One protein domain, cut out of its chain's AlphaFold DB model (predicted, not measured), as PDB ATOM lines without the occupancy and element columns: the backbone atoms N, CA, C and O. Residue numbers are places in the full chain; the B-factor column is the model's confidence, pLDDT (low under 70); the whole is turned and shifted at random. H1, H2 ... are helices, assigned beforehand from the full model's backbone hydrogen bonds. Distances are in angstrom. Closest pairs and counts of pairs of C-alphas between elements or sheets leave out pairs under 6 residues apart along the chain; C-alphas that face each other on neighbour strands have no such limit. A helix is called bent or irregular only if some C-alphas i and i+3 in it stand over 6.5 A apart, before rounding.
ATOM      1  N   CYS A  76     143.691 127.086  86.881       91.75
ATOM      2  CA  CYS A  76     142.634 126.887  85.884       91.75
ATOM      3  C   CYS A  76     143.137 127.085  84.449       91.75
ATOM      4  O   CYS A  76     142.817 126.290  83.574       91.75
ATOM      5  N   ARG A  77     143.959 128.114  84.191       94.56
ATOM      6  CA  ARG A  77     144.489 128.339  82.843       94.56
ATOM      7  C   ARG A  77     145.505 127.269  82.440       94.56
ATOM      8  O   ARG A  77     145.557 126.895  81.273       94.56
ATOM      9  N   LEU A  78     146.307 126.784  83.385       95.75
ATOM     10  CA  LEU A  78     147.223 125.674  83.147       95.75
ATOM     11  C   LEU A  78     146.455 124.381  82.830       95.75
ATOM     12  O   LEU A  78     146.817 123.693  81.886       95.75
ATOM     13  N   GLU A  79     145.378 124.091  83.565       95.25
ATOM     14  CA  GLU A  79     144.494 122.940  83.319       95.25
ATOM     15  C   GLU A  79     143.835 123.004  81.936       95.25
ATOM     16  O   GLU A  79     143.814 122.003  81.222       95.25
ATOM     17  N   GLU A  80     143.353 124.181  81.526       95.94
ATOM     18  CA  GLU A  80     142.827 124.402  80.173       95.94
ATOM     19  C   GLU A  80     143.877 124.086  79.101       95.94
ATOM     20  O   GLU A  80     143.587 123.364  78.151       95.94
ATOM     21  N   LEU A  81     145.097 124.615  79.250       97.44
ATOM     22  CA  LEU A  81     146.181 124.395  78.289       97.44
ATOM     23  C   LEU A  81     146.614 122.927  78.239       97.44
ATOM     24  O   LEU A  81     146.769 122.381  77.154       97.44
ATOM     25  N   ALA A  82     146.777 122.283  79.395       96.19
ATOM     26  CA  ALA A  82     147.148 120.873  79.473       96.19
ATOM     27  C   ALA A  82     146.084 119.971  78.831       96.19
ATOM     28  O   ALA A  82     146.425 119.056  78.088       96.19
ATOM     29  N   THR A  83     144.800 120.276  79.046       94.50
ATOM     30  CA  THR A  83     143.692 119.558  78.396       94.50
ATOM     31  C   THR A  83     143.744 119.726  76.880       94.50
ATOM     32  O   THR A  83     143.654 118.737  76.166       94.50
ATOM     33  N   GLN A  84     143.966 120.951  76.389       95.94
ATOM     34  CA  GLN A  84     144.101 121.214  74.952       95.94
ATOM     35  C   GLN A  84     145.282 120.465  74.334       95.94
ATOM     36  O   GLN A  84     145.132 119.881  73.270       95.94
ATOM     37  N   PHE A  85     146.442 120.445  74.993       94.56
ATOM     38  CA  PHE A  85     147.596 119.691  74.498       94.56
ATOM     39  C   PHE A  85     147.325 118.191  74.453       94.56
ATOM     40  O   PHE A  85     147.670 117.545  73.471       94.56
ATOM     41  N   LYS A  86     146.669 117.646  75.481       92.88
ATOM     42  CA  LYS A  86     146.239 116.248  75.500       92.88
ATOM     43  C   LYS A  86     145.247 115.948  74.370       92.88
ATOM     44  O   LYS A  86     145.414 114.949  73.686       92.88
ATOM     45  N   ASP A  87     144.237 116.793  74.160       92.19
ATOM     46  CA  ASP A  87     143.257 116.602  73.082       92.19
ATOM     47  C   ASP A  87     143.934 116.655  71.699       92.19
ATOM     48  O   ASP A  87     143.661 115.808  70.857       92.19
ATOM     49  N   GLU A  88     144.883 117.572  71.485       92.81
ATOM     50  CA  GLU A  88     145.670 117.640  70.244       92.81
ATOM     51  C   GLU A  88     146.542 116.391  70.030       92.81
ATOM     52  O   GLU A  88     146.668 115.940  68.897       92.81
ATOM     53  N   LEU A  89     147.104 115.780  71.085       91.69
ATOM     54  CA  LEU A  89     147.835 114.508  70.956       91.69
ATOM     55  C   LEU A  89     146.943 113.397  70.384       91.69
ATOM     56  O   LEU A  89     147.391 112.648  69.522       91.69
ATOM     57  N   TYR A  90     145.675 113.324  70.793       88.25
ATOM     58  CA  TYR A  90     144.727 112.344  70.249       88.25
ATOM     59  C   TYR A  90     144.317 112.612  68.793       88.25
ATOM     60  O   TYR A  90     143.843 111.697  68.123       88.25
ATOM     61  N   GLU A  91     144.489 113.837  68.298       88.38
ATOM     62  CA  GLU A  91     144.210 114.207  66.903       88.38
ATOM     63  C   GLU A  91     145.432 114.014  65.982       88.38
ATOM     64  O   GLU A  91     145.321 114.150  64.761       88.38
ATOM     65  N   THR A  92     146.609 113.702  66.539       86.88
ATOM     66  CA  THR A  92     147.806 113.358  65.753       86.88
ATOM     67  C   THR A  92     147.797 111.897  65.294       86.88
ATOM     68  O   THR A  92     147.046 111.075  65.803       86.88
ATOM     69  N   ASP A  93     148.664 111.552  64.334       84.25
ATOM     70  CA  ASP A  93     148.806 110.187  63.792       84.25
ATOM     71  C   ASP A  93     149.495 109.196  64.769       84.25
ATOM     72  O   ASP A  93     150.089 108.214  64.323       84.25
ATOM     73  N   PHE A  94     149.452 109.451  66.082       89.25
ATOM     74  CA  PHE A  94     149.949 108.519  67.097       89.25
ATOM     75  C   PHE A  94     149.000 107.338  67.253       89.25
ATOM     76  O   PHE A  94     147.775 107.494  67.278       89.25
ATOM     77  N   ASP A  95     149.568 106.142  67.360       89.25
ATOM     78  CA  ASP A  95     148.784 104.960  67.671       89.25
ATOM     79  C   ASP A  95     148.582 104.788  69.187       89.25
ATOM     80  O   ASP A  95     148.959 105.623  70.013       89.25
ATOM     81  N   ALA A  96     147.886 103.718  69.568       88.44
ATOM     82  CA  ALA A  96     147.602 103.457  70.972       88.44
ATOM     83  C   ALA A  96     148.863 103.104  71.780       88.44
ATOM     84  O   ALA A  96     148.889 103.406  72.970       88.44
ATOM     85  N   GLU A  97     149.872 102.480  71.160       90.69
ATOM     86  CA  GLU A  97     151.136 102.148  71.826       90.69
ATOM     87  C   GLU A  97     151.945 103.431  72.070       90.69
ATOM     88  O   GLU A  97     152.413 103.637  73.188       90.69
ATOM     89  N   ASP A  98     151.999 104.338  71.086       92.31
ATOM     90  CA  ASP A  98     152.642 105.654  71.221       92.31
ATOM     91  C   ASP A  98     152.044 106.456  72.394       92.31
ATOM     92  O   ASP A  98     152.756 107.009  73.234       92.31
ATOM     93  N   LEU A  99     150.710 106.517  72.485       91.88
ATOM     94  CA  LEU A  99     150.018 107.229  73.566       91.88
ATOM     95  C   LEU A  99     150.221 106.552  74.930       91.88
ATOM     96  O   LEU A  99     150.308 107.241  75.950       91.88
ATOM     97  N   GLU A 100     150.292 105.220  74.965       91.88
ATOM     98  CA  GLU A 100     150.574 104.470  76.189       91.88
ATOM     99  C   GLU A 100     151.990 104.765  76.704       91.88
ATOM    100  O   GLU A 100     152.141 105.049  77.893       91.88
ATOM    101  N   GLU A 101     152.995 104.785  75.824       94.06
ATOM    102  CA  GLU A 101     154.374 105.166  76.161       94.06
ATOM    103  C   GLU A 101     154.431 106.608  76.694       94.06
ATOM    104  O   GLU A 101     154.965 106.849  77.781       94.06
ATOM    105  N   ILE A 102     153.794 107.564  76.006       94.00
ATOM    106  CA  ILE A 102     153.766 108.975  76.430       94.00
ATOM    107  C   ILE A 102     153.150 109.123  77.826       94.00
ATOM    108  O   ILE A 102     153.722 109.791  78.692       94.00
ATOM    109  N   PHE A 103     151.977 108.531  78.074       93.75
ATOM    110  CA  PHE A 103     151.271 108.739  79.341       93.75
ATOM    111  C   PHE A 103     151.839 107.903  80.496       93.75
ATOM    112  O   PHE A 103     151.889 108.399  81.623       93.75
ATOM    113  N   ASN A 104     152.271 106.662  80.250       94.12
ATOM    114  CA  ASN A 104     152.722 105.753  81.309       94.12
ATOM    115  C   ASN A 104     154.227 105.805  81.561       94.12
ATOM    116  O   ASN A 104     154.636 105.604  82.700       94.12
ATOM    117  N   GLU A 105     155.044 106.029  80.533       94.06
ATOM    118  CA  GLU A 105     156.502 105.943  80.648       94.06
ATOM    119  C   GLU A 105     157.157 107.324  80.656       94.06
ATOM    120  O   GLU A 105     157.979 107.604  81.530       94.06
ATOM    121  N   GLU A 106     156.784 108.212  79.728       94.25
ATOM    122  CA  GLU A 106     157.397 109.543  79.649       94.25
ATOM    123  C   GLU A 106     156.839 110.503  80.704       94.25
ATOM    124  O   GLU A 106     157.593 111.164  81.424       94.25
ATOM    125  N   CYS A 107     155.509 110.588  80.791       93.62
ATOM    126  CA  CYS A 107     154.824 111.441  81.756       93.62
ATOM    127  C   CYS A 107     154.676 110.777  83.134       93.62
ATOM    128  O   CYS A 107     154.391 111.493  84.094       93.62
ATOM    129  N   ASP A 108     154.860 109.451  83.228       95.88
ATOM    130  CA  ASP A 108     154.721 108.646  84.459       95.88
ATOM    131  C   ASP A 108     153.425 108.973  85.225       95.88
ATOM    132  O   ASP A 108     153.416 109.230  86.433       95.88
ATOM    133  N   MET A 109     152.307 109.053  84.491       95.06
ATOM    134  CA  MET A 109     151.037 109.497  85.056       95.06
ATOM    135  C   MET A 109     150.453 108.441  85.990       95.06
ATOM    136  O   MET A 109     150.233 107.283  85.623       95.06
ATOM    137  N   THR A 110     150.084 108.873  87.190       95.38
ATOM    138  CA  THR A 110     149.287 108.060  88.107       95.38
ATOM    139  C   THR A 110     147.857 107.888  87.591       95.38
ATOM    140  O   THR A 110     147.327 108.723  86.858       95.38
ATOM    141  N   GLU A 111     147.167 106.843  88.052       93.94
ATOM    142  CA  GLU A 111     145.760 106.598  87.688       93.94
ATOM    143  C   GLU A 111     144.829 107.772  88.036       93.94
ATOM    144  O   GLU A 111     143.862 108.034  87.329       93.94
ATOM    145  N   TYR A 112     145.125 108.514  89.107       94.94
ATOM    146  CA  TYR A 112     144.353 109.703  89.474       94.94
ATOM    147  C   TYR A 112     144.558 110.861  88.488       94.94
ATOM    148  O   TYR A 112     143.608 111.570  88.164       94.94
ATOM    149  N   GLU A 113     145.786 111.066  88.006       95.06
ATOM    150  CA  GLU A 113     146.078 112.100  87.006       95.06
ATOM    151  C   GLU A 113     145.440 111.746  85.665       95.06
ATOM    152  O   GLU A 113     144.856 112.607  85.012       95.06
ATOM    153  N   LYS A 114     145.469 110.466  85.293       94.00
ATOM    154  CA  LYS A 114     144.764 109.954  84.119       94.00
ATOM    155  C   LYS A 114     143.257 110.201  84.192       94.00
ATOM    156  O   LYS A 114     142.710 110.798  83.270       94.00
ATOM    157  N   ASP A 115     142.607 109.845  85.303       94.00
ATOM    158  CA  ASP A 115     141.175 110.111  85.528       94.00
ATOM    159  C   ASP A 115     140.861 111.614  85.459       94.00
ATOM    160  O   ASP A 115     139.914 112.030  84.791       94.00
ATOM    161  N   PHE A 116     141.712 112.450  86.063       92.94
ATOM    162  CA  PHE A 116     141.579 113.906  86.003       92.94
ATOM    163  C   PHE A 116     141.582 114.442  84.559       92.94
ATOM    164  O   PHE A 116     140.790 115.326  84.230       92.94
ATOM    165  N   PHE A 117     142.452 113.907  83.700       92.38
ATOM    166  CA  PHE A 117     142.567 114.308  82.295       92.38
ATOM    167  C   PHE A 117     141.638 113.535  81.339       92.38
ATOM    168  O   PHE A 117     141.572 113.866  80.148       92.38
ATOM    169  N   GLY A 118     140.901 112.540  81.842       90.81
ATOM    170  CA  GLY A 118     140.062 111.649  81.042       90.81
ATOM    171  C   GLY A 118     140.868 110.739  80.110       90.81
ATOM    172  O   GLY A 118     140.469 110.544  78.964       90.81
TER     173      GLY A 118
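Overview. This is residues 76 to 118 of the 121 residues of an uncharacterized protein of Lachnospiraceae bacterium (UniProt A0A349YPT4). Three helices follow one another round a loose, open ring: the long helix H1 makes one side, the chain turns at residues 92 to 95 so that H2 folds back, and the short H3 comes in crosswise with its last residues beside the middle of H1. The contacts between the helices are few, and no two of them clearly touch. The printed part has 43 residues with three named helices, in the order H1, H2, H3, and no named strand; the class is all helix, with helices holding the 34 residues in named elements. The whole is only just compact, close to loose, with a radius of gyration of the C-alphas of 10.5 A, and its C-alphas span 30 by 22 by 15 A.

Along the chain. H1 is residues 76 to 91, the longest helix by residues, and measures 22.9 A from its first C-alpha, Cys 76 at (142.634, 126.887, 85.884), to its last, Glu 91 at (144.210, 114.207, 66.903). H2 is residues 96 to 106, from Ala 96 to Glu 106, 14.4 A long. It is neither bent nor irregular, but only just: C-alphas 103 and 106 are 6.2 A apart. H3 is residues 111 to 117 and measures 9.9 A, ending with the C-alpha of Phe 117 at (142.567, 114.308, 82.295).

Arrangement. H1 and H2 are near each other, with 6 pairs of C-alphas within 10 A, and their closest C-alphas are 8.0 A apart. H2 and H3 are only just apart, their closest C-alphas at 8.2 A. H3 and H1 are close but not clearly touching, with 2 pairs of C-alphas within 8 A. The closest C-alphas of these two are those of Thr 83 and Phe 117, 6.6 A apart. The lines of H1 and H3 are about perpendicular, at 86 degrees, and their centres are 13.3 A apart. In H1 and H3 every O i to N i+4 pair is within hydrogen-bond range; in H2 it is 6 of 7.

Size, cuts and confidence. The two C-alphas farthest apart are those of Cys 76 and Glu 97, at 29.7 A, and the first and last printed C-alphas, those of Cys 76 and Gly 118, are 16.2 A apart. The links H1 to H2 and H2 to H3 are both tight, with 4 residues each. Residues 91 to 98, of which 96 to 98 belong to H2, stand free, and so do residues 105 to 112. The printed part has no cut. Its mean pLDDT is 92.9, and no printed residue is under 70.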